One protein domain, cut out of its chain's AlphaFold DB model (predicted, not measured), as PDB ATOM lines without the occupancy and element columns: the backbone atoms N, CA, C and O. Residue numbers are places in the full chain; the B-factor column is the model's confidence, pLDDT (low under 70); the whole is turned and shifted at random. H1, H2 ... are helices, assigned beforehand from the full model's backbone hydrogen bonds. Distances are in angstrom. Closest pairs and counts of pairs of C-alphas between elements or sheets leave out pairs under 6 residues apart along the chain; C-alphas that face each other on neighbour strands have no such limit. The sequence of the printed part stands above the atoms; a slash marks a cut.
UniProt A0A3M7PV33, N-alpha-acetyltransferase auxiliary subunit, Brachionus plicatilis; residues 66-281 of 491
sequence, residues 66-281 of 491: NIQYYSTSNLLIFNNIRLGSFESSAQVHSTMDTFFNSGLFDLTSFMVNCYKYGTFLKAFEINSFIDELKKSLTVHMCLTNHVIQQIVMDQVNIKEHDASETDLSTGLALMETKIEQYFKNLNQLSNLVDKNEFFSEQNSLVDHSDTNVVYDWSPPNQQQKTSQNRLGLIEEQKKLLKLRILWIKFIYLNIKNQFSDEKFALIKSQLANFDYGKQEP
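This is residues 66 to 281 of the 491 residues of the protein "N-alpha-acetyltransferase auxiliary subunit" of Brachionus plicatilis (UniProt A0A3M7PV33). Helix H5 is the core of an all-helix domain: H3 crosses it on one side and the long H7 on the other, while H6 folds back beside it. H4 folds back along the far part of H3 to make an arm, H8 folds back on H7, and the short H1 and H2 lie by H3 and H5. The residues that stick out are 159 to 166, 219 to 225, of which 220 to 225 belong to H7, and 257 to 262. The printed part has 216 residues with eight named helices, H1 to H8 in chain order, and no named strand. It is only just compact, close to loose, with a radius of gyration of the C-alphas of 20.0 A and spans of 61 by 54 by 39 A.

H1, residues 67 to 72, is close to but not clearly touching H3, residues 86 to 116; their closest C-alphas, of Tyr 69 and Met 96, are 7.3 A apart. H2, residues 74 to 77, touches the hub H5, residues 137 to 157, closest at the C-alphas of Asn 74 and Thr 138, 6.0 A apart. H3 touches H5 with residues 86 to 100 alone, at a steep tilt of 44 degrees, opposite ways; the closest C-alphas, of His 93 and His 146, are 5.9 A apart. H3 and H4, residues 120 to 134, form a helical hairpin at a shallow tilt of 21 degrees, with the closest C-alphas, of Met 111 and Ala 123, 5.1 A apart. H5 and H6, residues 165 to 189, form another at 10 degrees, a shallow tilt; the closest C-alphas, of Val 147 and Tyr 182, are 7.0 A apart. H7, residues 220 to 255, touches H5 at a steep tilt of 45 degrees, the same way, and the closest C-alphas, of Met 141 and Leu 241, are 6.2 A apart. H7 forms a helical hairpin with H8, residues 261 to 272, at 33 degrees, a shallow tilt only just short of steep; their closest C-alphas, of Leu 246 and Ile 267, are 7.0 A apart. H3 and H7 are apart. Each O i to N i+4 pair is within hydrogen-bond range in H3, H4 and H8, against 1 of 2 in H1, 15 of 17 in H5, 20 of 21 in H6 and 31 of 32 in H7; H2 is too short for such a pair.

H1 begins at C-alpha 67, (258.694, 111.654, 147.979). From first to last C-alpha, H3 measures 44.9 A, H4 21.4 A, H5 29.8 A and H6 36.8 A. H7, the longest, begins at C-alpha 220, (287.619, 107.786, 145.170), and measures 52.6 A. H8 ends at C-alpha 272, (271.031, 136.953, 121.408).

The two C-alphas farthest apart, of Ser 164 and Pro 219, are 65.9 A apart. The printed part has no cut, and its long link is H6 to H7, residues 190 to 219. The mean pLDDT of the printed part is 73.5, and 70 residues are under 70, among them residues 154 to 204.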
ATOM      1  N   ASN A  66     255.416 108.703 146.072       82.75
ATOM      2  CA  ASN A  66     255.424 109.970 146.811       82.75
ATOM      3  C   ASN A  66     256.777 110.697 146.724       82.75
ATOM      4  O   ASN A  66     257.239 111.020 145.636       82.75
ATOM      5  N   ILE A  67     257.430 110.923 147.868       84.38
ATOM      6  CA  ILE A  67     258.694 111.654 147.979       84.38
ATOM      7  C   ILE A  67     259.818 111.060 147.123       84.38
ATOM      8  O   ILE A  67     260.727 111.777 146.732       84.38
ATOM      9  N   GLN A  68     259.756 109.778 146.765       87.12
ATOM     10  CA  GLN A  68     260.762 109.181 145.887       87.12
ATOM     11  C   GLN A  68     260.702 109.752 144.462       87.12
ATOM     12  O   GLN A  68     261.726 109.800 143.780       87.12
ATOM     13  N   TYR A  69     259.539 110.242 144.016       84.69
ATOM     14  CA  TYR A  69     259.449 110.986 142.764       84.69
ATOM     15  C   TYR A  69     260.286 112.261 142.823       84.69
ATOM     16  O   TYR A  69     260.925 112.614 141.841       84.69
ATOM     17  N   TYR A  70     260.378 112.921 143.975       82.56
ATOM     18  CA  TYR A  70     261.187 114.128 144.112       82.56
ATOM     19  C   TYR A  70     262.675 113.885 143.821       82.56
ATOM     20  O   TYR A  70     263.305 114.686 143.132       82.56
ATOM     21  N   SER A  71     263.219 112.757 144.285       84.31
ATOM     22  CA  SER A  71     264.648 112.452 144.179       84.31
ATOM     23  C   SER A  71     265.047 111.652 142.935       84.31
ATOM     24  O   SER A  71     266.192 111.757 142.503       84.31
ATOM     25  N   THR A  72     264.139 110.866 142.342       84.94
ATOM     26  CA  THR A  72     264.476 109.924 141.247       84.94
ATOM     27  C   THR A  72     263.829 110.248 139.900       84.94
ATOM     28  O   THR A  72     264.161 109.633 138.886       84.94
ATOM     29  N   SER A  73     262.887 111.194 139.852       84.69
ATOM     30  CA  SER A  73     262.159 111.524 138.615       84.69
ATOM     31  C   SER A  73     263.023 112.169 137.539       84.69
ATOM     32  O   SER A  73     262.674 112.128 136.359       84.69
ATOM     33  N   ASN A  74     264.172 112.716 137.925       82.12
ATOM     34  CA  ASN A  74     265.190 113.242 137.025       82.12
ATOM     35  C   ASN A  74     265.612 112.205 135.959       82.12
ATOM     36  O   ASN A  74     265.796 112.564 134.796       82.12
ATOM     37  N   LEU A  75     265.655 110.917 136.325       82.69
ATOM     38  CA  LEU A  75     265.970 109.800 135.423       82.69
ATOM     39  C   LEU A  75     264.970 109.672 134.261       82.69
ATOM     40  O   LEU A  75     265.334 109.228 133.171       82.69
ATOM     41  N   LEU A  76     263.715 110.082 134.473       85.81
ATOM     42  CA  LEU A  76     262.683 110.109 133.436       85.81
ATOM     43  C   LEU A  76     262.600 111.473 132.753       85.81
ATOM     44  O   LEU A  76     262.651 111.547 131.527       85.81
ATOM     45  N   ILE A  77     262.472 112.552 133.530       83.62
ATOM     46  CA  ILE A  77     262.153 113.903 133.039       83.62
ATOM     47  C   ILE A  77     263.230 114.433 132.089       83.62
ATOM     48  O   ILE A  77     262.921 115.186 131.167       83.62
ATOM     49  N   PHE A  78     264.490 114.039 132.261       78.50
ATOM     50  CA  PHE A  78     265.563 114.516 131.387       78.50
ATOM     51  C   PHE A  78     265.622 113.816 130.028       78.50
ATOM     52  O   PHE A  78     266.213 114.374 129.103       78.50
ATOM     53  N   ASN A  79     264.981 112.655 129.887       78.44
ATOM     54  CA  ASN A  79     265.036 111.816 128.683       78.44
ATOM     55  C   ASN A  79     263.723 111.824 127.887       78.44
ATOM     56  O   ASN A  79     263.653 111.290 126.789       78.44
ATOM     57  N   ASN A  80     262.677 112.428 128.436       78.38
ATOM     58  CA  ASN A  80     261.304 112.186 128.025       78.38
ATOM     59  C   ASN A  80     260.946 112.724 126.629       78.38
ATOM     60  O   ASN A  80     260.775 111.957 125.683       78.38
ATOM     61  N   ILE A  81     260.927 114.044 126.466       79.88
ATOM     62  CA  ILE A  81     260.617 114.703 125.202       79.88
ATOM     63  C   ILE A  81     261.754 114.454 124.218       79.88
ATOM     64  O   ILE A  81     261.498 114.101 123.076       79.88
ATOM     65  N   ARG A  82     263.006 114.533 124.688       83.81
ATOM     66  CA  ARG A  82     264.211 114.425 123.855       83.81
ATOM     67  C   ARG A  82     264.276 113.124 123.046       83.81
ATOM     68  O   ARG A  82     264.777 113.145 121.933       83.81
ATOM     69  N   LEU A  83     263.754 112.014 123.568       85.88
ATOM     70  CA  LEU A  83     263.761 110.712 122.886       85.88
ATOM     71  C   LEU A  83     262.499 110.445 122.043       85.88
ATOM     72  O   LEU A  83     262.296 109.329 121.560       85.88
ATOM     73  N   GLY A  84     261.638 111.450 121.860       83.06
ATOM     74  CA  GLY A  84     260.504 111.402 120.935       83.06
ATOM     75  C   GLY A  84     259.313 110.545 121.376       83.06
ATOM     76  O   GLY A  84     258.442 110.283 120.553       83.06
ATOM     77  N   SER A  85     259.261 110.105 122.638       86.69
ATOM     78  CA  SER A  85     258.130 109.346 123.195       86.69
ATOM     79  C   SER A  85     257.222 110.289 123.980       86.69
ATOM     80  O   SER A  85     257.332 110.447 125.198       86.69
ATOM     81  N   PHE A  86     256.345 110.990 123.271       87.25
ATOM     82  CA  PHE A  86     255.489 112.016 123.848       87.25
ATOM     83  C   PHE A  86     254.384 111.374 124.688       87.25
ATOM     84  O   PHE A  86     254.212 111.747 125.842       87.25
ATOM     85  N   GLU A  87     253.669 110.366 124.195       87.00
ATOM     86  CA  GLU A  87     252.529 109.798 124.936       87.00
ATOM     87  C   GLU A  87     252.928 109.298 126.338       87.00
ATOM     88  O   GLU A  87     252.307 109.658 127.343       87.00
ATOM     89  N   SER A  88     254.029 108.549 126.421       86.94
ATOM     90  CA  SER A  88     254.582 108.070 127.690       86.94
ATOM     91  C   SER A  88     255.064 109.214 128.588       86.94
ATOM     92  O   SER A  88     254.840 109.178 129.799       86.94
ATOM     93  N   SER A  89     255.667 110.254 128.007       87.44
ATOM     94  CA  SER A  89     256.096 111.455 128.736       87.44
ATOM     95  C   SER A  89     254.923 112.223 129.351       87.44
ATOM     96  O   SER A  89     255.040 112.721 130.472       87.44
ATOM     97  N   ALA A  90     253.771 112.273 128.669       86.25
ATOM     98  CA  ALA A  90     252.575 112.964 129.165       86.25
ATOM     99  C   ALA A  90     252.064 112.330 130.458       86.25
ATOM    100  O   ALA A  90     251.702 113.043 131.392       86.25
ATOM    101  N   GLN A  91     252.059 110.996 130.515       87.38
ATOM    102  CA  GLN A  91     251.642 110.257 131.704       87.38
ATOM    103  C   GLN A  91     252.549 110.583 132.891       87.38
ATOM    104  O   GLN A  91     252.053 110.942 133.956       87.38
ATOM    105  N   VAL A  92     253.872 110.535 132.684       87.25
ATOM    106  CA  VAL A  92     254.860 110.847 133.728       87.25
ATOM    107  C   VAL A  92     254.665 112.270 134.244       87.25
ATOM    108  O   VAL A  92     254.599 112.477 135.453       87.25
ATOM    109  N   HIS A  93     254.508 113.246 133.349       85.56
ATOM    110  CA  HIS A  93     254.253 114.626 133.748       85.56
ATOM    111  C   HIS A  93     252.951 114.792 134.529       85.56
ATOM    112  O   HIS A  93     252.954 115.427 135.575       85.56
ATOM    113  N   SER A  94     251.858 114.167 134.085       84.25
ATOM    114  CA  SER A  94     250.577 114.241 134.794       84.25
ATOM    115  C   SER A  94     250.664 113.660 136.209       84.25
ATOM    116  O   SER A  94     250.060 114.204 137.136       84.25
ATOM    117  N   THR A  95     251.403 112.563 136.395       85.56
ATOM    118  CA  THR A  95     251.639 111.971 137.718       85.56
ATOM    119  C   THR A  95     252.455 112.907 138.605       85.56
ATOM    120  O   THR A  95     252.095 113.113 139.764       85.56
ATOM    121  N   MET A  96     253.510 113.514 138.061       83.62
ATOM    122  CA  MET A  96     254.351 114.473 138.781       83.62
ATOM    123  C   MET A  96     253.582 115.730 139.179       83.62
ATOM    124  O   MET A  96     253.637 116.139 140.333       83.62
ATOM    125  N   ASP A  97     252.815 116.310 138.259       78.88
ATOM    126  CA  ASP A  97     252.004 117.498 138.522       78.88
ATOM    127  C   ASP A  97     250.967 117.223 139.613       78.88
ATOM    128  O   ASP A  97     250.757 118.049 140.503       78.88
ATOM    129  N   THR A  98     250.350 116.036 139.590       83.62
ATOM    130  CA  THR A  98     249.431 115.607 140.653       83.62
ATOM    131  C   THR A  98     250.162 115.517 141.988       83.62
ATOM    132  O   THR A  98     249.688 116.096 142.960       83.62
ATOM    133  N   PHE A  99     251.328 114.865 142.027       83.56
ATOM    134  CA  PHE A  99     252.145 114.740 143.235       83.56
ATOM    135  C   PHE A  99     252.552 116.101 143.814       83.56
ATOM    136  O   PHE A  99     252.434 116.305 145.022       83.56
ATOM    137  N   PHE A 100     253.000 117.046 142.984       78.12
ATOM    138  CA  PHE A 100     253.415 118.366 143.463       78.12
ATOM    139  C   PHE A 100     252.232 119.188 143.972       78.12
ATOM    140  O   PHE A 100     252.309 119.762 145.058       78.12
ATOM    141  N   ASN A 101     251.119 119.208 143.236       77.25
ATOM    142  CA  ASN A 101     249.944 119.984 143.630       77.25
ATOM    143  C   ASN A 101     249.261 119.404 144.875       77.25
ATOM    144  O   ASN A 101     248.940 120.151 145.801       77.25
ATOM    145  N   SER A 102     249.073 118.080 144.933       82.81
ATOM    146  CA  SER A 102     248.504 117.428 146.118       82.81
ATOM    147  C   SER A 102     249.460 117.529 147.304       82.81
ATOM    148  O   SER A 102     249.040 117.871 148.404       82.81
ATOM    149  N   GLY A 103     250.758 117.319 147.073       81.31
ATOM    150  CA  GLY A 103     251.782 117.383 148.108       81.31
ATOM    151  C   GLY A 103     251.863 118.757 148.770       81.31
ATOM    152  O   GLY A 103     251.929 118.841 149.993       81.31
ATOM    153  N   LEU A 104     251.793 119.848 148.003       79.06
ATOM    154  CA  LEU A 104     251.794 121.199 148.573       79.06
ATOM    155  C   LEU A 104     250.518 121.519 149.356       79.06
ATOM    156  O   LEU A 104     250.585 122.158 150.411       79.06
ATOM    157  N   PHE A 105     249.362 121.060 148.879       84.31
ATOM    158  CA  PHE A 105     248.107 121.196 149.617       84.31
ATOM    159  C   PHE A 105     248.143 120.437 150.956       84.31
ATOM    160  O   PHE A 105     247.745 120.966 151.999       84.31
ATOM    161  N   ASP A 106     248.697 119.226 150.959       88.12
ATOM    162  CA  ASP A 106     248.843 118.429 152.174       88.12
ATOM    163  C   ASP A 106     249.840 119.079 153.145       88.12
ATOM    164  O   ASP A 106     249.545 119.230 154.331       88.12
ATOM    165  N   LEU A 107     250.996 119.548 152.655       87.56
ATOM    166  CA  LEU A 107     252.015 120.223 153.471       87.56
ATOM    167  C   LEU A 107     251.490 121.506 154.125       87.56
ATOM    168  O   LEU A 107     251.748 121.744 155.306       87.56
ATOM    169  N   THR A 108     250.722 122.318 153.397       86.44
ATOM    170  CA  THR A 108     250.092 123.525 153.962       86.44
ATOM    171  C   THR A 108     249.058 123.170 155.034       86.44
ATOM    172  O   THR A 108     249.032 123.794 156.097       86.44
ATOM    173  N   SER A 109     248.284 122.103 154.835       89.06
ATOM    174  CA  SER A 109     247.357 121.577 155.847       89.06
ATOM    175  C   SER A 109     248.091 121.050 157.092       89.06
ATOM    176  O   SER A 109     247.682 121.321 158.227       89.06
ATOM    177  N   PHE A 110     249.217 120.349 156.917       91.19
ATOM    178  CA  PHE A 110     250.066 119.900 158.025       91.19
ATOM    179  C   PHE A 110     250.706 121.062 158.784       91.19
ATOM    180  O   PHE A 110     250.813 121.003 160.011       91.19
ATOM    181  N   MET A 111     251.069 122.139 158.091       90.88
ATOM    182  CA  MET A 111     251.571 123.354 158.724       90.88
ATOM    183  C   MET A 111     250.514 123.976 159.649       90.88
ATOM    184  O   MET A 111     250.817 124.274 160.804       90.88
ATOM    185  N   VAL A 112     249.256 124.089 159.201       91.56
ATOM    186  CA  VAL A 112     248.138 124.565 160.042       91.56
ATOM    187  C   VAL A 112     247.950 123.670 161.272       91.56
ATOM    188  O   VAL A 112     247.793 124.164 162.392       91.56
ATOM    189  N   ASN A 113     248.033 122.348 161.095       93.50
ATOM    190  CA  ASN A 113     247.962 121.401 162.207       93.50
ATOM    191  C   ASN A 113     249.114 121.581 163.205       93.50
ATOM    192  O   ASN A 113     248.887 121.482 164.409       93.50
ATOM    193  N   CYS A 114     250.324 121.913 162.749       95.31
ATOM    194  CA  CYS A 114     251.444 122.188 163.651       95.31
ATOM    195  C   CYS A 114     251.153 123.370 164.586       95.31
ATOM    196  O   CYS A 114     251.459 123.292 165.776       95.31
ATOM    197  N   TYR A 115     250.507 124.429 164.086       94.38
ATOM    198  CA  TYR A 115     250.060 125.542 164.931       94.38
ATOM    199  C   TYR A 115     248.948 125.122 165.898       94.38
ATOM    200  O   TYR A 115     248.977 125.507 167.064       94.38
ATOM    201  N   LYS A 116     248.001 124.288 165.446       95.25
ATOM    202  CA  LYS A 116     246.901 123.775 166.282       95.25
ATOM    203  C   LYS A 116     247.389 122.900 167.443       95.25
ATOM    204  O   LYS A 116     246.836 122.986 168.535       95.25
ATOM    205  N   TYR A 117     248.394 122.058 167.209       95.94
ATOM    206  CA  TYR A 117     248.924 121.114 168.203       95.94
ATOM    207  C   TYR A 117     250.158 121.636 168.960       95.94
ATOM    208  O   TYR A 117     250.716 120.916 169.783       95.94
ATOM    209  N   GLY A 118     250.588 122.878 168.708       94.25
ATOM    210  CA  GLY A 118     251.713 123.507 169.409       94.25
ATOM    211  C   GLY A 118     253.103 123.005 168.992       94.25
ATOM    212  O   GLY A 118     254.084 123.270 169.685       94.25
ATOM    213  N   THR A 119     253.233 122.302 167.862       95.56
ATOM    214  CA  THR A 119     254.518 121.810 167.333       95.56
ATOM    215  C   THR A 119     255.171 122.833 166.400       95.56
ATOM    216  O   THR A 119     255.408 122.567 165.221       95.56
ATOM    217  N   PHE A 120     255.479 124.022 166.922       93.00
ATOM    218  CA  PHE A 120     255.943 125.160 166.114       93.00
ATOM    219  C   PHE A 120     257.267 124.911 165.379       93.00
ATOM    220  O   PHE A 120     257.430 125.363 164.250       93.00
ATOM    221  N   LEU A 121     258.190 124.140 165.963       93.44
ATOM    222  CA  LEU A 121     259.454 123.788 165.298       93.44
ATOM    223  C   LEU A 121     259.220 123.018 163.990       93.44
ATOM    224  O   LEU A 121     259.885 123.282 162.992       93.44
ATOM    225  N   LYS A 122     258.221 122.126 163.958       92.75
ATOM    226  CA  LYS A 122     257.858 121.393 162.739       92.75
ATOM    227  C   LYS A 122     257.209 122.285 161.687       92.75
ATOM    228  O   LYS A 122     257.412 122.040 160.506       92.75
ATOM    229  N   ALA A 123     256.510 123.349 162.087       91.31
ATOM    230  CA  ALA A 123     255.998 124.329 161.130       91.31
ATOM    231  C   ALA A 123     257.142 125.022 160.363       91.31
ATOM    232  O   ALA A 123     257.045 125.181 159.149       91.31
ATOM    233  N   PHE A 124     258.248 125.357 161.042       92.25
ATOM    234  CA  PHE A 124     259.434 125.922 160.387       92.25
ATOM    235  C   PHE A 124     260.112 124.930 159.435       92.25
ATOM    236  O   PHE A 124     260.447 125.308 158.315       92.25
ATOM    237  N   GLU A 125     260.271 123.665 159.840       91.94
ATOM    238  CA  GLU A 125     260.822 122.618 158.965       91.94
ATOM    239  C   GLU A 125     259.958 122.413 157.710       91.94
ATOM    240  O   GLU A 125     260.486 122.362 156.602       91.94
ATOM    241  N   ILE A 126     258.628 122.360 157.865       90.19
ATOM    242  CA  ILE A 126     257.694 122.238 156.736       90.19
ATOM    243  C   ILE A 126     257.804 123.454 155.814       90.19
ATOM    244  O   ILE A 126     257.821 123.287 154.597       90.19
ATOM    245  N   ASN A 127     257.905 124.668 156.362       87.56
ATOM    246  CA  ASN A 127     258.058 125.865 155.540       87.56
ATOM    247  C   ASN A 127     259.378 125.851 154.753       87.56
ATOM    248  O   ASN A 127     259.373 126.120 153.557       87.56
ATOM    249  N   SER A 128     260.485 125.465 155.397       88.75
ATOM    250  CA  SER A 128     261.781 125.296 154.724       88.75
ATOM    251  C   SER A 128     261.700 124.264 153.602       88.75
ATOM    252  O   SER A 128     262.193 124.504 152.505       88.75
ATOM    253  N   PHE A 129     261.031 123.134 153.846       86.88
ATOM    254  CA  PHE A 129     260.854 122.092 152.840       86.88
ATOM    255  C   PHE A 129     259.988 122.556 151.661       86.88
ATOM    256  O   PHE A 129     260.301 122.264 150.509       86.88
ATOM    257  N   ILE A 130     258.925 123.326 151.919       83.94
ATOM    258  CA  ILE A 130     258.139 123.966 150.858       83.94
ATOM    259  C   ILE A 130     259.037 124.894 150.035       83.94
ATOM    260  O   ILE A 130     259.010 124.827 148.810       83.94
ATOM    261  N   ASP A 131     259.858 125.727 150.672       82.06
ATOM    262  CA  ASP A 131     260.754 126.641 149.960       82.06
ATOM    263  C   ASP A 131     261.829 125.900 149.140       82.06
ATOM    264  O   ASP A 131     262.190 126.348 148.051       82.06
ATOM    265  N   GLU A 132     262.299 124.740 149.603       83.25
ATOM    266  CA  GLU A 132     263.188 123.855 148.840       83.25
ATOM    267  C   GLU A 132     262.493 123.216 147.634       83.25
ATOM    268  O   GLU A 132     263.061 123.214 146.536       83.25
ATOM    269  N   LEU A 133     261.260 122.728 147.810       79.19
ATOM    270  CA  LEU A 133     260.438 122.180 146.727       79.19
ATOM    271  C   LEU A 133     260.218 123.220 145.629       79.19
ATOM    272  O   LEU A 133     260.390 122.919 144.446       79.19
ATOM    273  N   LYS A 134     259.908 124.460 146.023       77.06
ATOM    274  CA  LYS A 134     259.729 125.589 145.102       77.06
ATOM    275  C   LYS A 134     260.989 125.935 144.321       77.06
ATOM    276  O   LYS A 134     260.866 126.534 143.266       77.06
ATOM    277  N   LYS A 135     262.183 125.575 144.802       80.38
ATOM    278  CA  LYS A 135     263.476 125.821 144.131       80.38
ATOM    279  C   LYS A 135     264.009 124.598 143.386       80.38
ATOM    280  O   LYS A 135     265.108 124.647 142.835       80.38
ATOM    281  N   SER A 136     263.263 123.498 143.356       83.12
ATOM    282  CA  SER A 136     263.732 122.248 142.765       83.12
ATOM    283  C   SER A 136     263.834 122.333 141.243       83.12
ATOM    284  O   SER A 136     262.859 122.634 140.549       83.12
ATOM    285  N   LEU A 137     265.013 122.017 140.702       83.81
ATOM    286  CA  LEU A 137     265.256 121.977 139.258       83.81
ATOM    287  C   LEU A 137     264.326 120.982 138.548       83.81
ATOM    288  O   LEU A 137     263.763 121.289 137.496       83.81
ATOM    289  N   THR A 138     264.141 119.802 139.136       83.44
ATOM    290  CA  THR A 138     263.354 118.710 138.554       83.44
ATOM    291  C   THR A 138     261.881 119.086 138.401       83.44
ATOM    292  O   THR A 138     261.276 118.785 137.372       83.44
ATOM    293  N   VAL A 139     261.330 119.817 139.376       81.31
ATOM    294  CA  VAL A 139     259.958 120.354 139.333       81.31
ATOM    295  C   VAL A 139     259.796 121.305 138.150       81.31
ATOM    296  O   VAL A 139     258.920 121.114 137.309       81.31
ATOM    297  N   HIS A 140     260.681 122.298 138.036       81.25
ATOM    298  CA  HIS A 140     260.615 123.284 136.957       81.25
ATOM    299  C   HIS A 140     260.788 122.650 135.577       81.25
ATOM    300  O   HIS A 140     260.087 123.022 134.635       81.25
ATOM    301  N   MET A 141     261.691 121.673 135.460       84.00
ATOM    302  CA  MET A 141     261.864 120.892 134.238       84.00
ATOM    303  C   MET A 141     260.608 120.091 133.899       84.00
ATOM    304  O   MET A 141     260.202 120.096 132.741       84.00
ATOM    305  N   CYS A 142     259.961 119.451 134.879       84.94
ATOM    306  CA  CYS A 142     258.715 118.714 134.667       84.94
ATOM    307  C   CYS A 142     257.629 119.609 134.069       84.94
ATOM    308  O   CYS A 142     257.094 119.300 133.007       84.94
ATOM    309  N   LEU A 143     257.368 120.742 134.715       80.00
ATOM    310  CA  LEU A 143     256.312 121.674 134.325       80.00
ATOM    311  C   LEU A 143     256.587 122.281 132.948       80.00
ATOM    312  O   LEU A 143     255.713 122.310 132.083       80.00
ATOM    313  N   THR A 144     257.825 122.725 132.724       81.88
ATOM    314  CA  THR A 144     258.240 123.326 131.448       81.88
ATOM    315  C   THR A 144     258.120 122.325 130.303       81.88
ATOM    316  O   THR A 144     257.605 122.655 129.231       81.88
ATOM    317  N   ASN A 145     258.560 121.085 130.529       85.62
ATOM    318  CA  ASN A 145     258.451 120.015 129.548       85.62
ATOM    319  C   ASN A 145     256.980 119.674 129.281       85.62
ATOM    320  O   ASN A 145     256.595 119.580 128.119       85.62
ATOM    321  N   HIS A 146     256.142 119.585 130.318       83.75
ATOM    322  CA  HIS A 146     254.719 119.298 130.156       83.75
ATOM    323  C   HIS A 146     254.035 120.292 129.209       83.75
ATOM    324  O   HIS A 146     253.314 119.881 128.301       83.75
ATOM    325  N   VAL A 147     254.327 121.588 129.334       79.62
ATOM    326  CA  VAL A 147     253.791 122.607 128.416       79.62
ATOM    327  C   VAL A 147     254.302 122.442 127.011       79.62
ATOM    328  O   VAL A 147     253.507 122.436 126.080       79.62
ATOM    329  N   ILE A 148     255.617 122.326 126.831       84.38
ATOM    330  CA  ILE A 148     256.189 122.172 125.490       84.38
ATOM    331  C   ILE A 148     255.584 120.954 124.811       84.38
ATOM    332  O   ILE A 148     255.202 121.017 123.646       84.38
ATOM    333  N   GLN A 149     255.416 119.872 125.557       85.88
ATOM    334  CA  GLN A 149     254.744 118.692 125.071       85.88
ATOM    335  C   GLN A 149     253.283 118.968 124.683       85.88
ATOM    336  O   GLN A 149     252.872 118.549 123.602       85.88
ATOM    337  N   GLN A 150     252.499 119.651 125.519       81.31
ATOM    338  CA  GLN A 150     251.126 120.032 125.168       81.31
ATOM    339  C   GLN A 150     251.098 120.870 123.883       81.31
ATOM    340  O   GLN A 150     250.319 120.577 122.983       81.31
ATOM    341  N   ILE A 151     252.010 121.836 123.741       79.00
ATOM    342  CA  ILE A 151     252.158 122.673 122.543       79.00
ATOM    343  C   ILE A 151     252.461 121.825 121.297       79.00
ATOM    344  O   ILE A 151     251.878 122.039 120.233       79.00
ATOM    345  N   VAL A 152     253.378 120.863 121.416       83.50
ATOM    346  CA  VAL A 152     253.759 119.956 120.324       83.50
ATOM    347  C   VAL A 152     252.582 119.061 119.923       83.50
ATOM    348  O   VAL A 152     252.307 118.907 118.729       83.50
ATOM    349  N   MET A 153     251.885 118.485 120.905       79.06
ATOM    350  CA  MET A 153     250.827 117.491 120.703       79.06
ATOM    351  C   MET A 153     249.481 118.102 120.314       79.06
ATOM    352  O   MET A 153     248.734 117.490 119.553       79.06
ATOM    353  N   ASP A 154     249.159 119.310 120.767       67.88
ATOM    354  CA  ASP A 154     247.892 119.963 120.438       67.88
ATOM    355  C   ASP A 154     247.755 120.209 118.933       67.88
ATOM    356  O   ASP A 154     246.677 120.022 118.380       67.88
ATOM    357  N   GLN A 155     248.858 120.480 118.230       61.56
ATOM    358  CA  GLN A 155     248.866 120.570 116.764       61.56
ATOM    359  C   GLN A 155     248.519 119.244 116.066       61.56
ATOM    360  O   GLN A 155     248.073 119.245 114.920       61.56
ATOM    361  N   VAL A 156     248.706 118.111 116.749       55.00
ATOM    362  CA  VAL A 156     248.296 116.780 116.281       55.00
ATOM    363  C   VAL A 156     246.820 116.517 116.557       55.00
ATOM    364  O   VAL A 156     246.188 115.786 115.797       55.00
ATOM    365  N   ASN A 157     246.271 117.118 117.616       51.81
ATOM    366  CA  ASN A 157     244.887 116.945 118.053       51.81
ATOM    367  C   ASN A 157     243.885 117.864 117.337       51.81
ATOM    368  O   ASN A 157     242.685 117.660 117.495       51.81
ATOM    369  N   ILE A 158     244.329 118.793 116.478       51.88
ATOM    370  CA  ILE A 158     243.463 119.561 115.547       51.88
ATOM    371  C   ILE A 158     242.928 118.639 114.412       51.88
ATOM    372  O   ILE A 158     242.835 119.003 113.240       51.88
ATOM    373  N   LYS A 159     242.623 117.375 114.718       42.66
ATOM    374  CA  LYS A 159     242.192 116.370 113.745       42.66
ATOM    375  C   LYS A 159     240.730 116.553 113.332       42.66
ATOM    376  O   LYS A 159     239.837 116.737 114.148       42.66
ATOM    377  N   GLU A 160     240.540 116.364 112.028       42.75
ATOM    378  CA  GLU A 160     239.389 115.707 111.387       42.75
ATOM    379  C   GLU A 160     238.055 116.446 111.231       42.75
ATOM    380  O   GLU A 160     237.340 116.091 110.299       42.75
ATOM    381  N   HIS A 161     237.745 117.502 111.983       36.81
ATOM    382  CA  HIS A 161     236.598 118.353 111.634       36.81
ATOM    383  C   HIS A 161     236.989 119.455 110.640       36.81
ATOM    384  O   HIS A 161     238.086 120.016 110.705       36.81
ATOM    385  N   ASP A 162     236.109 119.695 109.665       38.84
ATOM    386  CA  ASP A 162     236.241 120.706 108.617       38.84
ATOM    387  C   ASP A 162     236.648 122.056 109.214       38.84
ATOM    388  O   ASP A 162     235.852 122.714 109.872       38.84
ATOM    389  N   ALA A 163     237.907 122.444 108.991       41.78
ATOM    390  CA  ALA A 163     238.489 123.658 109.546       41.78
ATOM    391  C   ALA A 163     237.883 124.884 108.856       41.78
ATOM    392  O   ALA A 163     238.335 125.328 107.799       41.78
ATOM    393  N   SER A 164     236.842 125.414 109.470       47.59
ATOM    394  CA  SER A 164     236.302 126.736 109.195       47.59
ATOM    395  C   SER A 164     237.179 127.808 109.870       47.59
ATOM    396  O   SER A 164     237.941 127.509 110.788       47.59
ATOM    397  N   GLU A 165     237.108 129.075 109.433       47.12
ATOM    398  CA  GLU A 165     237.852 130.204 110.047       47.12
ATOM    399  C   GLU A 165     237.653 130.299 111.578       47.12
ATOM    400  O   GLU A 165     238.512 130.840 112.277       47.12
ATOM    401  N   THR A 166     236.556 129.748 112.111       47.69
ATOM    402  CA  THR A 166     236.267 129.682 113.549       47.69
ATOM    403  C   THR A 166     237.180 128.715 114.308       47.69
ATOM    404  O   THR A 166     237.499 128.991 115.465       47.69
ATOM    405  N   ASP A 167     237.684 127.656 113.665       50.34
ATOM    406  CA  ASP A 167     238.478 126.596 114.310       50.34
ATOM    407  C   ASP A 167     239.918 127.016 114.628       50.34
ATOM    408  O   ASP A 167     240.559 126.498 115.544       50.34
ATOM    409  N   LEU A 168     240.439 128.006 113.899       52.22
ATOM    410  CA  LEU A 168     241.776 128.536 114.147       52.22
ATOM    411  C   LEU A 168     241.797 129.503 115.333       52.22
ATOM    412  O   LEU A 168     242.708 129.455 116.159       52.22
ATOM    413  N   SER A 169     240.772 130.353 115.442       54.84
ATOM    414  CA  SER A 169     240.595 131.216 116.610       54.84
ATOM    415  C   SER A 169     240.298 130.417 117.876       54.84
ATOM    416  O   SER A 169     240.816 130.762 118.933       54.84
ATOM    417  N   THR A 170     239.522 129.330 117.784       56.28
ATOM    418  CA  THR A 170     239.272 128.449 118.934       56.28
ATOM    419  C   THR A 170     240.510 127.637 119.297       56.28
ATOM    420  O   THR A 170     240.793 127.497 120.482       56.28
ATOM    421  N   GLY A 171     241.299 127.171 118.320       56.28
ATOM    422  CA  GLY A 171     242.582 126.505 118.565       56.28
ATOM    423  C   GLY A 171     243.608 127.409 119.258       56.28
ATOM    424  O   GLY A 171     244.227 126.995 120.235       56.28
ATOM    425  N   LEU A 172     243.742 128.664 118.812       59.75
ATOM    426  CA  LEU A 172     244.590 129.665 119.468       59.75
ATOM    427  C   LEU A 172     244.078 130.036 120.869       59.75
ATOM    428  O   LEU A 172     244.883 130.114 121.790       59.75
ATOM    429  N   ALA A 173     242.765 130.197 121.062       59.59
ATOM    430  CA  ALA A 173     242.179 130.483 122.377       59.59
ATOM    431  C   ALA A 173     242.313 129.297 123.354       59.59
ATOM    432  O   ALA A 173     242.579 129.474 124.543       59.59
ATOM    433  N   LEU A 174     242.186 128.060 122.864       59.69
ATOM    434  CA  LEU A 174     242.455 126.853 123.648       59.69
ATOM    435  C   LEU A 174     243.934 126.786 124.053       59.69
ATOM    436  O   LEU A 174     244.270 126.387 125.165       59.69
ATOM    437  N   MET A 175     244.825 127.207 123.161       60.31
ATOM    438  CA  MET A 175     246.251 127.268 123.445       60.31
ATOM    439  C   MET A 175     246.591 128.372 124.454       60.31
ATOM    440  O   MET A 175     247.371 128.137 125.376       60.31
ATOM    441  N   GLU A 176     245.968 129.545 124.327       60.41
ATOM    442  CA  GLU A 176     246.077 130.646 125.284       60.41
ATOM    443  C   GLU A 176     245.649 130.200 126.683       60.41
ATOM    444  O   GLU A 176     246.431 130.308 127.622       60.41
ATOM    445  N   THR A 177     244.457 129.614 126.813       60.66
ATOM    446  CA  THR A 177     243.920 129.154 128.106       60.66
ATOM    447  C   THR A 177     244.796 128.089 128.768       60.66
ATOM    448  O   THR A 177     244.985 128.122 129.984       60.66
ATOM    449  N   LYS A 178     245.401 127.176 127.998       61.00
ATOM    450  CA  LYS A 178     246.350 126.177 128.521       61.00
ATOM    451  C   LYS A 178     247.671 126.795 128.971       61.00
ATOM    452  O   LYS A 178     248.176 126.454 130.039       61.00
ATOM    453  N   ILE A 179     248.219 127.729 128.195       60.25
ATOM    454  CA  ILE A 179     249.427 128.468 128.577       60.25
ATOM    455  C   ILE A 179     249.151 129.322 129.824       60.25
ATOM    456  O   ILE A 179     249.985 129.392 130.724       60.25
ATOM    457  N   GLU A 180     247.971 129.929 129.934       63.91
ATOM    458  CA  GLU A 180     247.542 130.636 131.140       63.91
ATOM    459  C   GLU A 180     247.381 129.705 132.339       63.91
ATOM    460  O   GLU A 180     247.806 130.059 133.437       63.91
ATOM    461  N   GLN A 181     246.817 128.511 132.150       60.91
ATOM    462  CA  GLN A 181     246.731 127.496 133.196       60.91
ATOM    463  C   GLN A 181     248.124 127.047 133.646       60.91
ATOM    464  O   GLN A 181     248.356 126.886 134.841       60.91
ATOM    465  N   TYR A 182     249.079 126.931 132.724       59.34
ATOM    466  CA  TYR A 182     250.474 126.696 133.070       59.34
ATOM    467  C   TYR A 182     251.079 127.834 133.886       59.34
ATOM    468  O   TYR A 182     251.647 127.575 134.942       59.34
ATOM    469  N   PHE A 183     250.943 129.089 133.444       59.56
ATOM    470  CA  PHE A 183     251.427 130.222 134.231       59.56
ATOM    471  C   PHE A 183     250.729 130.294 135.583       59.56
ATOM    472  O   PHE A 183     251.365 130.628 136.569       59.56
ATOM    473  N   LYS A 184     249.451 129.924 135.670       62.91
ATOM    474  CA  LYS A 184     248.719 129.838 136.933       62.91
ATOM    475  C   LYS A 184     249.285 128.749 137.846       62.91
ATOM    476  O   LYS A 184     249.470 129.018 139.027       62.91
ATOM    477  N   ASN A 185     249.606 127.571 137.318       57.53
ATOM    478  CA  ASN A 185     250.233 126.487 138.079       57.53
ATOM    479  C   ASN A 185     251.664 126.866 138.504       57.53
ATOM    480  O   ASN A 185     252.031 126.680 139.660       57.53
ATOM    481  N   LEU A 186     252.449 127.493 137.624       55.81
ATOM    482  CA  LEU A 186     253.753 128.064 137.976       55.81
ATOM    483  C   LEU A 186     253.643 129.166 139.035       55.81
ATOM    484  O   LEU A 186     254.490 129.232 139.918       55.81
ATOM    485  N   ASN A 187     252.601 129.998 138.978       54.56
ATOM    486  CA  ASN A 187     252.328 131.052 139.958       54.56
ATOM    487  C   ASN A 187     251.889 130.497 141.314       54.56
ATOM    488  O   ASN A 187     252.110 131.116 142.347       54.56
ATOM    489  N   GLN A 188     251.244 129.330 141.325       54.03
ATOM    490  CA  GLN A 188     250.929 128.612 142.561       54.03
ATOM    491  C   GLN A 188     252.187 127.996 143.188       54.03
ATOM    492  O   GLN A 188     252.282 127.898 144.409       54.03
ATOM    493  N   LEU A 189     253.164 127.618 142.360       46.28
ATOM    494  CA  LEU A 189     254.438 127.037 142.782       46.28
ATOM    495  C   LEU A 189     255.515 128.086 143.081       46.28
ATOM    496  O   LEU A 189     256.430 127.836 143.854       46.28
ATOM    497  N   SER A 190     255.397 129.281 142.525       40.84
ATOM    498  CA  SER A 190     256.330 130.377 142.728       40.84
ATOM    499  C   SER A 190     255.558 131.689 142.723       40.84
ATOM    500  O   SER A 190     254.787 131.945 141.808       40.84
ATOM    501  N   ASN A 191     255.818 132.590 143.670       41.41
ATOM    502  CA  ASN A 191     255.346 133.978 143.568       41.41
ATOM    503  C   ASN A 191     256.027 134.743 142.391       41.41
ATOM    504  O   ASN A 191     256.051 135.967 142.383       41.41
ATOM    505  N   LEU A 192     256.596 134.045 141.395       38.66
ATOM    506  CA  LEU A 192     257.500 134.547 140.354       38.66
ATOM    507  C   LEU A 192     256.818 134.729 138.991       38.66
ATOM    508  O   LEU A 192     257.396 134.439 137.942       38.66
ATOM    509  N   VAL A 193     255.616 135.299 138.984       39.16
ATOM    510  CA  VAL A 193     255.205 136.141 137.852       39.16
ATOM    511  C   VAL A 193     254.868 137.524 138.384       39.16
ATOM    512  O   VAL A 193     253.792 138.068 138.155       39.16
ATOM    513  N   ASP A 194     255.860 138.141 139.023       35.81
ATOM    514  CA  ASP A 194     256.162 139.499 138.604       35.81
ATOM    515  C   ASP A 194     256.912 139.431 137.271       35.81
ATOM    516  O   ASP A 194     257.877 138.686 137.089       35.81
ATOM    517  N   LYS A 195     256.395 140.171 136.286       47.16
ATOM    518  CA  LYS A 195     256.649 140.024 134.837       47.16
ATOM    519  C   LYS A 195     258.134 140.115 134.415       47.16
ATOM    520  O   LYS A 195     258.450 139.808 133.255       47.16
ATOM    521  N   ASN A 196     259.034 140.464 135.337       40.06
ATOM    522  CA  ASN A 196     260.437 140.790 135.095       40.06
ATOM    523  C   ASN A 196     261.456 139.990 135.947       40.06
ATOM    524  O   ASN A 196     262.620 139.946 135.558       40.06
ATOM    525  N   GLU A 197     261.063 139.314 137.038       42.84
ATOM    526  CA  GLU A 197     262.017 138.778 138.042       42.84
ATOM    527  C   GLU A 197     262.363 137.287 137.924       42.84
ATOM    528  O   GLU A 197     263.291 136.820 138.575       42.84
ATOM    529  N   PHE A 198     261.739 136.532 137.016       44.72
ATOM    530  CA  PHE A 198     262.077 135.112 136.808       44.72
ATOM    531  C   PHE A 198     263.575 134.861 136.491       44.72
ATOM    532  O   PHE A 198     264.077 133.745 136.607       44.72
ATOM    533  N   PHE A 199     264.313 135.895 136.079       41.75
ATOM    534  CA  PHE A 199     265.719 135.801 135.691       41.75
ATOM    535  C   PHE A 199     266.721 135.992 136.837       41.75
ATOM    536  O   PHE A 199     267.867 135.573 136.673       41.75
ATOM    537  N   SER A 200     266.335 136.591 137.970       43.66
ATOM    538  CA  SER A 200     267.257 136.830 139.094       43.66
ATOM    539  C   SER A 200     267.439 135.590 139.980       43.66
ATOM    540  O   SER A 200     268.526 135.384 140.518       43.66
ATOM    541  N   GLU A 201     266.435 134.710 140.061       48.22
ATOM    542  CA  GLU A 201     266.459 133.537 140.949       48.22
ATOM    543  C   GLU A 201     266.882 132.213 140.282       48.22
ATOM    544  O   GLU A 201     267.024 131.208 140.975       48.22
ATOM    545  N   GLN A 202     267.189 132.170 138.977       51.34
ATOM    546  CA  GLN A 202     267.675 130.936 138.317       51.34
ATOM    547  C   GLN A 202     269.007 130.418 138.893       51.34
ATOM    548  O   GLN A 202     269.282 129.215 138.851       51.34
ATOM    549  N   ASN A 203     269.801 131.303 139.502       51.25
ATOM    550  CA  ASN A 203     271.006 130.931 140.247       51.25
ATOM    551  C   ASN A 203     270.689 130.189 141.561       51.25
ATOM    552  O   ASN A 203     271.568 129.528 142.105       51.25
ATOM    553  N   SER A 204     269.447 130.262 142.050       64.94
ATOM    554  CA  SER A 204     268.995 129.636 143.298       64.94
ATOM    555  C   SER A 204     268.350 128.257 143.115       64.94
ATOM    556  O   SER A 204     268.010 127.620 144.110       64.94
ATOM    557  N   LEU A 205     268.193 127.779 141.870       76.94
ATOM    558  CA  LEU A 205     267.648 126.446 141.612       76.94
ATOM    559  C   LEU A 205     268.578 125.368 142.170       76.94
ATOM    560  O   LEU A 205     269.769 125.320 141.829       76.94
ATOM    561  N   VAL A 206     268.009 124.480 142.978       79.38
ATOM    562  CA  VAL A 206     268.716 123.387 143.646       79.38
ATOM    563  C   VAL A 206     268.360 122.071 142.966       79.38
ATOM    564  O   VAL A 206     267.195 121.796 142.670       79.38
ATOM    565  N   ASP A 207     269.379 121.265 142.687       81.31
ATOM    566  CA  ASP A 207     269.196 119.884 142.255       81.31
ATOM    567  C   ASP A 207     269.081 118.989 143.491       81.31
ATOM    568  O   ASP A 207     270.020 118.884 144.278       81.31
ATOM    569  N   HIS A 208     267.921 118.355 143.647       81.06
ATOM    570  CA  HIS A 208     267.626 117.420 144.738       81.06
ATOM    571  C   HIS A 208     267.669 115.963 144.281       81.06
ATOM    572  O   HIS A 208     267.203 115.072 144.993       81.06
ATOM    573  N   SER A 209     268.185 115.709 143.076       78.62
ATOM    574  CA  SER A 209     268.294 114.348 142.581       78.62
ATOM    575  C   SER A 209     269.254 113.514 143.422       78.62
ATOM    576  O   SER A 209     270.365 113.940 143.767       78.62
ATOM    577  N   ASP A 210     268.812 112.299 143.736       79.75
ATOM    578  CA  ASP A 210     269.628 111.335 144.453       79.75
ATOM    579  C   ASP A 210     270.560 110.643 143.460       79.75
ATOM    580  O   ASP A 210     270.155 109.842 142.619       79.75
ATOM    581  N   THR A 211     271.837 110.995 143.537       68.19
ATOM    582  CA  THR A 211     272.884 110.408 142.693       68.19
ATOM    583  C   THR A 211     273.599 109.249 143.341       68.19
ATOM    584  O   THR A 211     274.366 108.565 142.670       68.19
ATOM    585  N   ASN A 212     273.368 109.022 144.630       74.56
ATOM    586  CA  ASN A 212     274.025 107.955 145.372       74.56
ATOM    587  C   ASN A 212     273.162 106.687 145.405       74.56
ATOM    588  O   ASN A 212     273.540 105.704 146.040       74.56
ATOM    589  N   VAL A 213     272.020 106.689 144.703       79.31
ATOM    590  CA  VAL A 213     271.139 105.521 144.592       79.31
ATOM    591  C   VAL A 213     271.860 104.354 143.921       79.31
ATOM    592  O   VAL A 213     271.649 103.207 144.313       79.31
ATOM    593  N   VAL A 214     272.711 104.617 142.923       81.12
ATOM    594  CA  VAL A 214     273.465 103.568 142.224       81.12
ATOM    595  C   VAL A 214     274.800 103.330 142.917       81.12
ATOM    596  O   VAL A 214     275.550 104.269 143.175       81.12
ATOM    597  N   TYR A 215     275.129 102.068 143.190       83.94
ATOM    598  CA  TYR A 215     276.414 101.731 143.796       83.94
ATOM    599  C   TYR A 215     277.573 101.987 142.834       83.94
ATOM    600  O   TYR A 215     277.706 101.310 141.812       83.94
ATOM    601  N   ASP A 216     278.448 102.918 143.207       80.19
ATOM    602  CA  ASP A 216     279.694 103.183 142.504       80.19
ATOM    603  C   ASP A 216     280.881 102.543 143.233       80.19
ATOM    604  O   ASP A 216     281.169 102.838 144.393       80.19
ATOM    605  N   TRP A 217     281.580 101.658 142.525       81.69
ATOM    606  CA  TRP A 217     282.775 100.965 143.010       81.69
ATOM    607  C   TRP A 217     284.073 101.553 142.441       81.69
ATOM    608  O   TRP A 217     285.144 100.970 142.613       81.69
ATOM    609  N   SER A 218     283.985 102.686 141.741       79.50
ATOM    610  CA  SER A 218     285.137 103.394 141.190       79.50
ATOM    611  C   SER A 218     286.061 103.900 142.305       79.50
ATOM    612  O   SER A 218     285.598 104.207 143.405       79.50
ATOM    613  N   PRO A 219     287.378 104.028 142.061       83.88
ATOM    614  CA  PRO A 219     288.293 104.604 143.040       83.88
ATOM    615  C   PRO A 219     287.865 106.037 143.424       83.88
ATOM    616  O   PRO A 219     287.395 106.777 142.556       83.88
ATOM    617  N   PRO A 220     288.099 106.488 144.673       80.69
ATOM    618  CA  PRO A 220     287.619 107.786 145.170       80.69
ATOM    619  C   PRO A 220     287.999 108.987 144.292       80.69
ATOM    620  O   PRO A 220     287.215 109.914 144.112       80.69
ATOM    621  N   ASN A 221     289.182 108.952 143.673       78.38
ATOM    622  CA  ASN A 221     289.647 110.008 142.770       78.38
ATOM    623  C   ASN A 221     288.797 110.115 141.491       78.38
ATOM    624  O   ASN A 221     288.689 111.191 140.911       78.38
ATOM    625  N   GLN A 222     288.217 109.003 141.027       72.88
ATOM    626  CA  GLN A 222     287.279 108.998 139.904       72.88
ATOM    627  C   GLN A 222     285.891 109.440 140.362       72.88
ATOM    628  O   GLN A 222     285.311 110.285 139.697       72.88
ATOM    629  N   GLN A 223     285.433 109.010 141.541       71.44
ATOM    630  CA  GLN A 223     284.170 109.474 142.136       71.44
ATOM    631  C   GLN A 223     284.137 111.003 142.346       71.44
ATOM    632  O   GLN A 223     283.107 111.649 142.169       71.44
ATOM    633  N   GLN A 224     285.272 111.623 142.680       66.50
ATOM    634  CA  GLN A 224     285.372 113.086 142.770       66.50
ATOM    635  C   GLN A 224     285.252 113.780 141.406       66.50
ATOM    636  O   GLN A 224     284.616 114.829 141.312       66.50
ATOM    637  N   LYS A 225     285.814 113.189 140.342       68.44
ATOM    638  CA  LYS A 225     285.618 113.678 138.968       68.44
ATOM    639  C   LYS A 225     284.165 113.508 138.519       68.44
ATOM    640  O   LYS A 225     283.631 114.428 137.909       68.44
ATOM    641  N   THR A 226     283.510 112.416 138.918       64.94
ATOM    642  CA  THR A 226     282.069 112.183 138.725       64.94
ATOM    643  C   THR A 226     281.231 113.316 139.295       64.94
ATOM    644  O   THR A 226     280.374 113.887 138.617       64.94
ATOM    645  N   SER A 227     281.544 113.745 140.515       66.44
ATOM    646  CA  SER A 227     280.877 114.890 141.140       66.44
ATOM    647  C   SER A 227     281.098 116.207 140.381       66.44
ATOM    648  O   SER A 227     280.186 117.027 140.311       66.44
ATOM    649  N   GLN A 228     282.272 116.419 139.779       67.62
ATOM    650  CA  GLN A 228     282.549 117.609 138.961       67.62
ATOM    651  C   GLN A 228     281.821 117.567 137.610       67.62
ATOM    652  O   GLN A 228     281.193 118.551 137.219       67.62
ATOM    653  N   ASN A 229     281.828 116.420 136.929       69.12
ATOM    654  CA  ASN A 229     281.100 116.216 135.675       69.12
ATOM    655  C   ASN A 229     279.585 116.388 135.861       69.12
ATOM    656  O   ASN A 229     278.908 116.940 134.990       69.12
ATOM    657  N   ARG A 230     279.054 115.989 137.024       70.12
ATOM    658  CA  ARG A 230     277.655 116.218 137.406       70.12
ATOM    659  C   ARG A 230     277.294 117.702 137.433       70.12
ATOM    660  O   ARG A 230     276.228 118.060 136.938       70.12
ATOM    661  N   LEU A 231     278.152 118.563 137.983       74.38
ATOM    662  CA  LEU A 231     277.881 120.004 138.020       74.38
ATOM    663  C   LEU A 231     277.715 120.569 136.604       74.38
ATOM    664  O   LEU A 231     276.756 121.296 136.357       74.38
ATOM    665  N   GLY A 232     278.554 120.136 135.659       73.69
ATOM    666  CA  GLY A 232     278.412 120.508 134.249       73.69
ATOM    667  C   GLY A 232     277.085 120.048 133.626       73.69
ATOM    668  O   GLY A 232     276.456 120.800 132.885       73.69
ATOM    669  N   LEU A 233     276.606 118.847 133.962       74.62
ATOM    670  CA  LEU A 233     275.307 118.348 133.484       74.62
ATOM    671  C   LEU A 233     274.122 119.120 134.077       74.62
ATOM    672  O   LEU A 233     273.163 119.420 133.365       74.62
ATOM    673  N   ILE A 234     274.183 119.466 135.365       78.19
ATOM    674  CA  ILE A 234     273.166 120.302 136.018       78.19
ATOM    675  C   ILE A 234     273.140 121.689 135.372       78.19
ATOM    676  O   ILE A 234     272.067 122.235 135.116       78.19
ATOM    677  N   GLU A 235     274.305 122.262 135.071       79.50
ATOM    678  CA  GLU A 235     274.396 123.529 134.347       79.50
ATOM    679  C   GLU A 235     273.786 123.431 132.947       79.50
ATOM    680  O   GLU A 235     273.015 124.310 132.559       79.50
ATOM    681  N   GLU A 236     274.044 122.350 132.208       79.06
ATOM    682  CA  GLU A 236     273.423 122.109 130.901       79.06
ATOM    683  C   GLU A 236     271.889 122.034 131.004       79.06
ATOM    684  O   GLU A 236     271.167 122.632 130.202       79.06
ATOM    685  N   GLN A 237     271.367 121.356 132.029       80.50
ATOM    686  CA  GLN A 237     269.927 121.267 132.283       80.50
ATOM    687  C   GLN A 237     269.324 122.622 132.652       80.50
ATOM    688  O   GLN A 237     268.269 122.978 132.130       80.50
ATOM    689  N   LYS A 238     270.003 123.410 133.493       81.50
ATOM    690  CA  LYS A 238     269.597 124.786 133.817       81.50
ATOM    691  C   LYS A 238     269.577 125.670 132.570       81.50
ATOM    692  O   LYS A 238     268.642 126.452 132.394       81.50
ATOM    693  N   LYS A 239     270.560 125.522 131.674       82.38
ATOM    694  CA  LYS A 239     270.577 126.214 130.376       82.38
ATOM    695  C   LYS A 239     269.378 125.797 129.527       82.38
ATOM    696  O   LYS A 239     268.634 126.667 129.078       82.38
ATOM    697  N   LEU A 240     269.123 124.498 129.362       83.75
ATOM    698  CA  LEU A 240     267.959 124.045 128.594       83.75
ATOM    699  C   LEU A 240     266.639 124.551 129.197       83.75
ATOM    700  O   LEU A 240     265.779 125.024 128.453       83.75
ATOM    701  N   LEU A 241     266.488 124.496 130.522       84.56
ATOM    702  CA  LEU A 241     265.325 125.038 131.222       84.56
ATOM    703  C   LEU A 241     265.125 126.516 130.874       84.56
ATOM    704  O   LEU A 241     264.038 126.925 130.470       84.56
ATOM    705  N   LYS A 242     266.194 127.314 130.970       82.50
ATOM    706  CA  LYS A 242     266.168 128.744 130.656       82.50
ATOM    707  C   LYS A 242     265.746 129.003 129.209       82.50
ATOM    708  O   LYS A 242     264.893 129.858 128.980       82.50
ATOM    709  N   LEU A 243     266.296 128.256 128.251       84.31
ATOM    710  CA  LEU A 243     265.929 128.358 126.835       84.31
ATOM    711  C   LEU A 243     264.436 128.069 126.624       84.31
ATOM    712  O   LEU A 243     263.721 128.855 126.005       84.31
ATOM    713  N   ARG A 244     263.946 126.967 127.197       85.00
ATOM    714  CA  ARG A 244     262.547 126.540 127.084       85.00
ATOM    715  C   ARG A 244     261.575 127.543 127.705       85.00
ATOM    716  O   ARG A 244     260.522 127.820 127.134       85.00
ATOM    717  N   ILE A 245     261.938 128.153 128.828       80.62
ATOM    718  CA  ILE A 245     261.112 129.185 129.462       80.62
ATOM    719  C   ILE A 245     261.071 130.466 128.625       80.62
ATOM    720  O   ILE A 245     260.004 131.069 128.493       80.62
ATOM    721  N   LEU A 246     262.191 130.860 128.007       80.88
ATOM    722  CA  LEU A 246     262.209 131.974 127.055       80.88
ATOM    723  C   LEU A 246     261.255 131.715 125.882       80.88
ATOM    724  O   LEU A 246     260.504 132.615 125.506       80.88
ATOM    725  N   TRP A 247     261.219 130.487 125.356       83.50
ATOM    726  CA  TRP A 247     260.281 130.103 124.297       83.50
ATOM    727  C   TRP A 247     258.821 130.223 124.730       83.50
ATOM    728  O   TRP A 247     258.026 130.837 124.018       83.50
ATOM    729  N   ILE A 248     258.464 129.696 125.905       79.81
ATOM    730  CA  ILE A 248     257.089 129.778 126.418       79.81
ATOM    731  C   ILE A 248     256.683 131.240 126.656       79.81
ATOM    732  O   ILE A 248     255.581 131.641 126.281       79.81
ATOM    733  N   LYS A 249     257.574 132.067 127.223       76.81
ATOM    734  CA  LYS A 249     257.305 133.497 127.443       76.81
ATOM    735  C   LYS A 249     257.094 134.240 126.125       76.81
ATOM    736  O   LYS A 249     256.183 135.058 126.033       76.81
ATOM    737  N   PHE A 250     257.913 133.946 125.118       78.06
ATOM    738  CA  PHE A 250     257.770 134.526 123.787       78.06
ATOM    739  C   PHE A 250     256.416 134.170 123.161       78.06
ATOM    740  O   PHE A 250     255.694 135.069 122.736       78.06
ATOM    741  N   ILE A 251     256.024 132.890 123.207       77.25
ATOM    742  CA  ILE A 251     254.703 132.437 122.741       77.25
ATOM    743  C   ILE A 251     253.582 133.186 123.459       77.25
ATOM    744  O   ILE A 251     252.669 133.705 122.825       77.25
ATOM    745  N   TYR A 252     253.661 133.277 124.782       76.31
ATOM    746  CA  TYR A 252     252.635 133.929 125.583       76.31
ATOM    747  C   TYR A 252     252.469 135.418 125.273       76.31
ATOM    748  O   TYR A 252     251.345 135.904 125.160       76.31
ATOM    749  N   LEU A 253     253.577 136.150 125.119       74.75
ATOM    750  CA  LEU A 253     253.529 137.570 124.770       74.75
ATOM    751  C   LEU A 253     252.949 137.797 123.374       74.75
ATOM    752  O   LEU A 253     252.177 138.742 123.201       74.75
ATOM    753  N   ASN A 254     253.285 136.923 122.419       72.69
ATOM    754  CA  ASN A 254     252.719 136.961 121.073       72.69
ATOM    755  C   ASN A 254     251.211 136.703 121.089       72.69
ATOM    756  O   ASN A 254     250.466 137.491 120.517       72.69
ATOM    757  N   ILE A 255     250.746 135.673 121.805       69.94
ATOM    758  CA  ILE A 255     249.314 135.351 121.902       69.94
ATOM    759  C   ILE A 255     248.524 136.514 122.509       69.94
ATOM    760  O   ILE A 255     247.488 136.899 121.973       69.94
ATOM    761  N   LYS A 256     249.033 137.129 123.584       69.19
ATOM    762  CA  LYS A 256     248.353 138.252 124.248       69.19
ATOM    763  C   LYS A 256     248.431 139.579 123.496       69.19
ATOM    764  O   LYS A 256     247.917 140.575 124.004       69.19
ATOM    765  N   ASN A 257     249.114 139.625 122.350       66.62
ATOM    766  CA  ASN A 257     249.423 140.855 121.618       66.62
ATOM    767  C   ASN A 257     250.019 141.959 122.519       66.62
ATOM    768  O   ASN A 257     249.831 143.151 122.283       66.62
ATOM    769  N   GLN A 258     250.741 141.581 123.583       66.44
ATOM    770  CA  GLN A 258     251.361 142.527 124.515       66.44
ATOM    771  C   GLN A 258     252.743 142.931 124.001       66.44
ATOM    772  O   GLN A 258     253.767 142.643 124.626       66.44
ATOM    773  N   PHE A 259     252.760 143.612 122.856       63.41
ATOM    774  CA  PHE A 259     253.957 144.142 122.204       63.41
ATOM    775  C   PHE A 259     254.477 145.409 122.892       63.41
ATOM    776  O   PHE A 259     254.647 146.446 122.268       63.41
ATOM    777  N   SER A 260     254.710 145.368 124.204       62.38
ATOM    778  CA  SER A 260     255.489 146.441 124.829       62.38
ATOM    779  C   SER A 260     256.951 146.285 124.405       62.38
ATOM    780  O   SER A 260     257.546 145.246 124.729       62.38
ATOM    781  N   ASP A 261     257.514 147.300 123.748       64.19
ATOM    782  CA  ASP A 261     258.888 147.328 123.222       64.19
ATOM    783  C   ASP A 261     259.919 146.795 124.225       64.19
ATOM    784  O   ASP A 261     260.766 145.972 123.881       64.19
ATOM    785  N   GLU A 262     259.788 147.166 125.502       71.12
ATOM    786  CA  GLU A 262     260.713 146.772 126.569       71.12
ATOM    787  C   GLU A 262     260.779 145.252 126.801       71.12
ATOM    788  O   GLU A 262     261.859 144.692 126.998       71.12
ATOM    789  N   LYS A 263     259.641 144.544 126.748       72.50
ATOM    790  CA  LYS A 263     259.597 143.094 127.026       72.50
ATOM    791  C   LYS A 263     260.140 142.270 125.865       72.50
ATOM    792  O   LYS A 263     260.839 141.283 126.103       72.50
ATOM    793  N   PHE A 264     259.835 142.663 124.628       71.44
ATOM    794  CA  PHE A 264     260.400 142.012 123.446       71.44
ATOM    795  C   PHE A 264     261.887 142.326 123.308       71.44
ATOM    796  O   PHE A 264     262.657 141.408 123.039       71.44
ATOM    797  N   ALA A 265     262.314 143.565 123.574       73.75
ATOM    798  CA  ALA A 265     263.730 143.927 123.611       73.75
ATOM    799  C   ALA A 265     264.498 143.109 124.661       73.75
ATOM    800  O   ALA A 265     265.597 142.620 124.379       73.75
ATOM    801  N   LEU A 266     263.900 142.871 125.836       78.69
ATOM    802  CA  LEU A 266     264.488 142.006 126.854       78.69
ATOM    803  C   LEU A 266     264.653 140.566 126.344       78.69
ATOM    804  O   LEU A 266     265.759 140.041 126.396       78.69
ATOM    805  N   ILE A 267     263.610 139.946 125.784       74.50
ATOM    806  CA  ILE A 267     263.705 138.571 125.255       74.50
ATOM    807  C   ILE A 267     264.705 138.488 124.094       74.50
ATOM    808  O   ILE A 267     265.520 137.566 124.050       74.50
ATOM    809  N   LYS A 268     264.688 139.472 123.189       75.44
ATOM    810  CA  LYS A 268     265.614 139.605 122.055       75.44
ATOM    811  C   LYS A 268     267.062 139.647 122.545       75.44
ATOM    812  O   LYS A 268     267.882 138.858 122.089       75.44
ATOM    813  N   SER A 269     267.363 140.502 123.526       80.00
ATOM    814  CA  SER A 269     268.706 140.592 124.116       80.00
ATOM    815  C   SER A 269     269.113 139.317 124.861       80.00
ATOM    816  O   SER A 269     270.263 138.897 124.772       80.00
ATOM    817  N   GLN A 270     268.181 138.661 125.555       80.38
ATOM    818  CA  GLN A 270     268.457 137.434 126.303       80.38
ATOM    819  C   GLN A 270     268.723 136.231 125.400       80.38
ATOM    820  O   GLN A 270     269.583 135.424 125.739       80.38
ATOM    821  N   LEU A 271     268.014 136.107 124.274       78.06
ATOM    822  CA  LEU A 271     268.264 135.057 123.285       78.06
ATOM    823  C   LEU A 271     269.544 135.320 122.489       78.06
ATOM    824  O   LEU A 271     270.320 134.392 122.280       78.06
ATOM    825  N   ALA A 272     269.802 136.575 122.108       76.62
ATOM    826  CA  ALA A 272     271.031 136.953 121.408       76.62
ATOM    827  C   ALA A 272     272.287 136.718 122.265       76.62
ATOM    828  O   ALA A 272     273.313 136.277 121.754       76.62
ATOM    829  N   ASN A 273     272.189 136.967 123.575       78.31
ATOM    830  CA  ASN A 273     273.271 136.753 124.537       78.31
ATOM    831  C   ASN A 273     273.190 135.388 125.239       78.31
ATOM    832  O   ASN A 273     273.842 135.189 126.267       78.31
ATOM    833  N   PHE A 274     272.357 134.462 124.753       79.00
ATOM    834  CA  PHE A 274     272.212 133.164 125.394       79.00
ATOM    835  C   PHE A 274     273.505 132.363 125.220       79.00
ATOM    836  O   PHE A 274     273.891 132.006 124.108       79.00
ATOM    837  N   ASP A 275     274.180 132.068 126.331       77.62
ATOM    838  CA  ASP A 275     275.332 131.176 126.318       77.62
ATOM    839  C   ASP A 275     274.859 129.729 126.147       77.62
ATOM    840  O   ASP A 275     274.509 129.045 127.112       77.62
ATOM    841  N   TYR A 276     274.894 129.252 124.905       71.38
ATOM    842  CA  TYR A 276     274.664 127.844 124.592       71.38
ATOM    843  C   TYR A 276     275.787 126.925 125.121       71.38
ATOM    844  O   TYR A 276     275.632 125.706 125.110       71.38
ATOM    845  N   GLY A 277     276.874 127.494 125.661       60.75
ATOM    846  CA  GLY A 277     278.008 126.794 126.252       60.75
ATOM    847  C   GLY A 277     279.060 126.387 125.223       60.75
ATOM    848  O   GLY A 277     278.750 126.000 124.095       60.75
ATOM    849  N   LYS A 278     280.336 126.427 125.627       54.56
ATOM    850  CA  LYS A 278     281.392 125.708 124.906       54.56
ATOM    851  C   LYS A 278     281.223 124.212 125.162       54.56
ATOM    852  O   LYS A 278     281.038 123.791 126.300       54.56
ATOM    853  N   GLN A 279     281.286 123.436 124.084       52.69
ATOM    854  CA  GLN A 279     281.248 121.977 124.079       52.69
ATOM    855  C   GLN A 279     282.499 121.415 124.763       52.69
ATOM    856  O   GLN A 279     283.421 120.961 124.088       52.69
ATOM    857  N   GLU A 280     282.575 121.447 126.089       44.16
ATOM    858  CA  GLU A 280     283.565 120.612 126.753       44.16
ATOM    859  C   GLU A 280     283.058 119.165 126.758       44.16
ATOM    860  O   GLU A 280     281.884 118.905 127.064       44.16
ATOM    861  N   PRO A 281     283.895 118.198 126.349       42.56
ATOM    862  CA  PRO A 281     283.556 116.792 126.432       42.56
ATOM    863  C   PRO A 281     283.491 116.410 127.912       42.56
ATOM    864  O   PRO A 281     284.459 115.933 128.487       42.56
TER     865      PRO A 281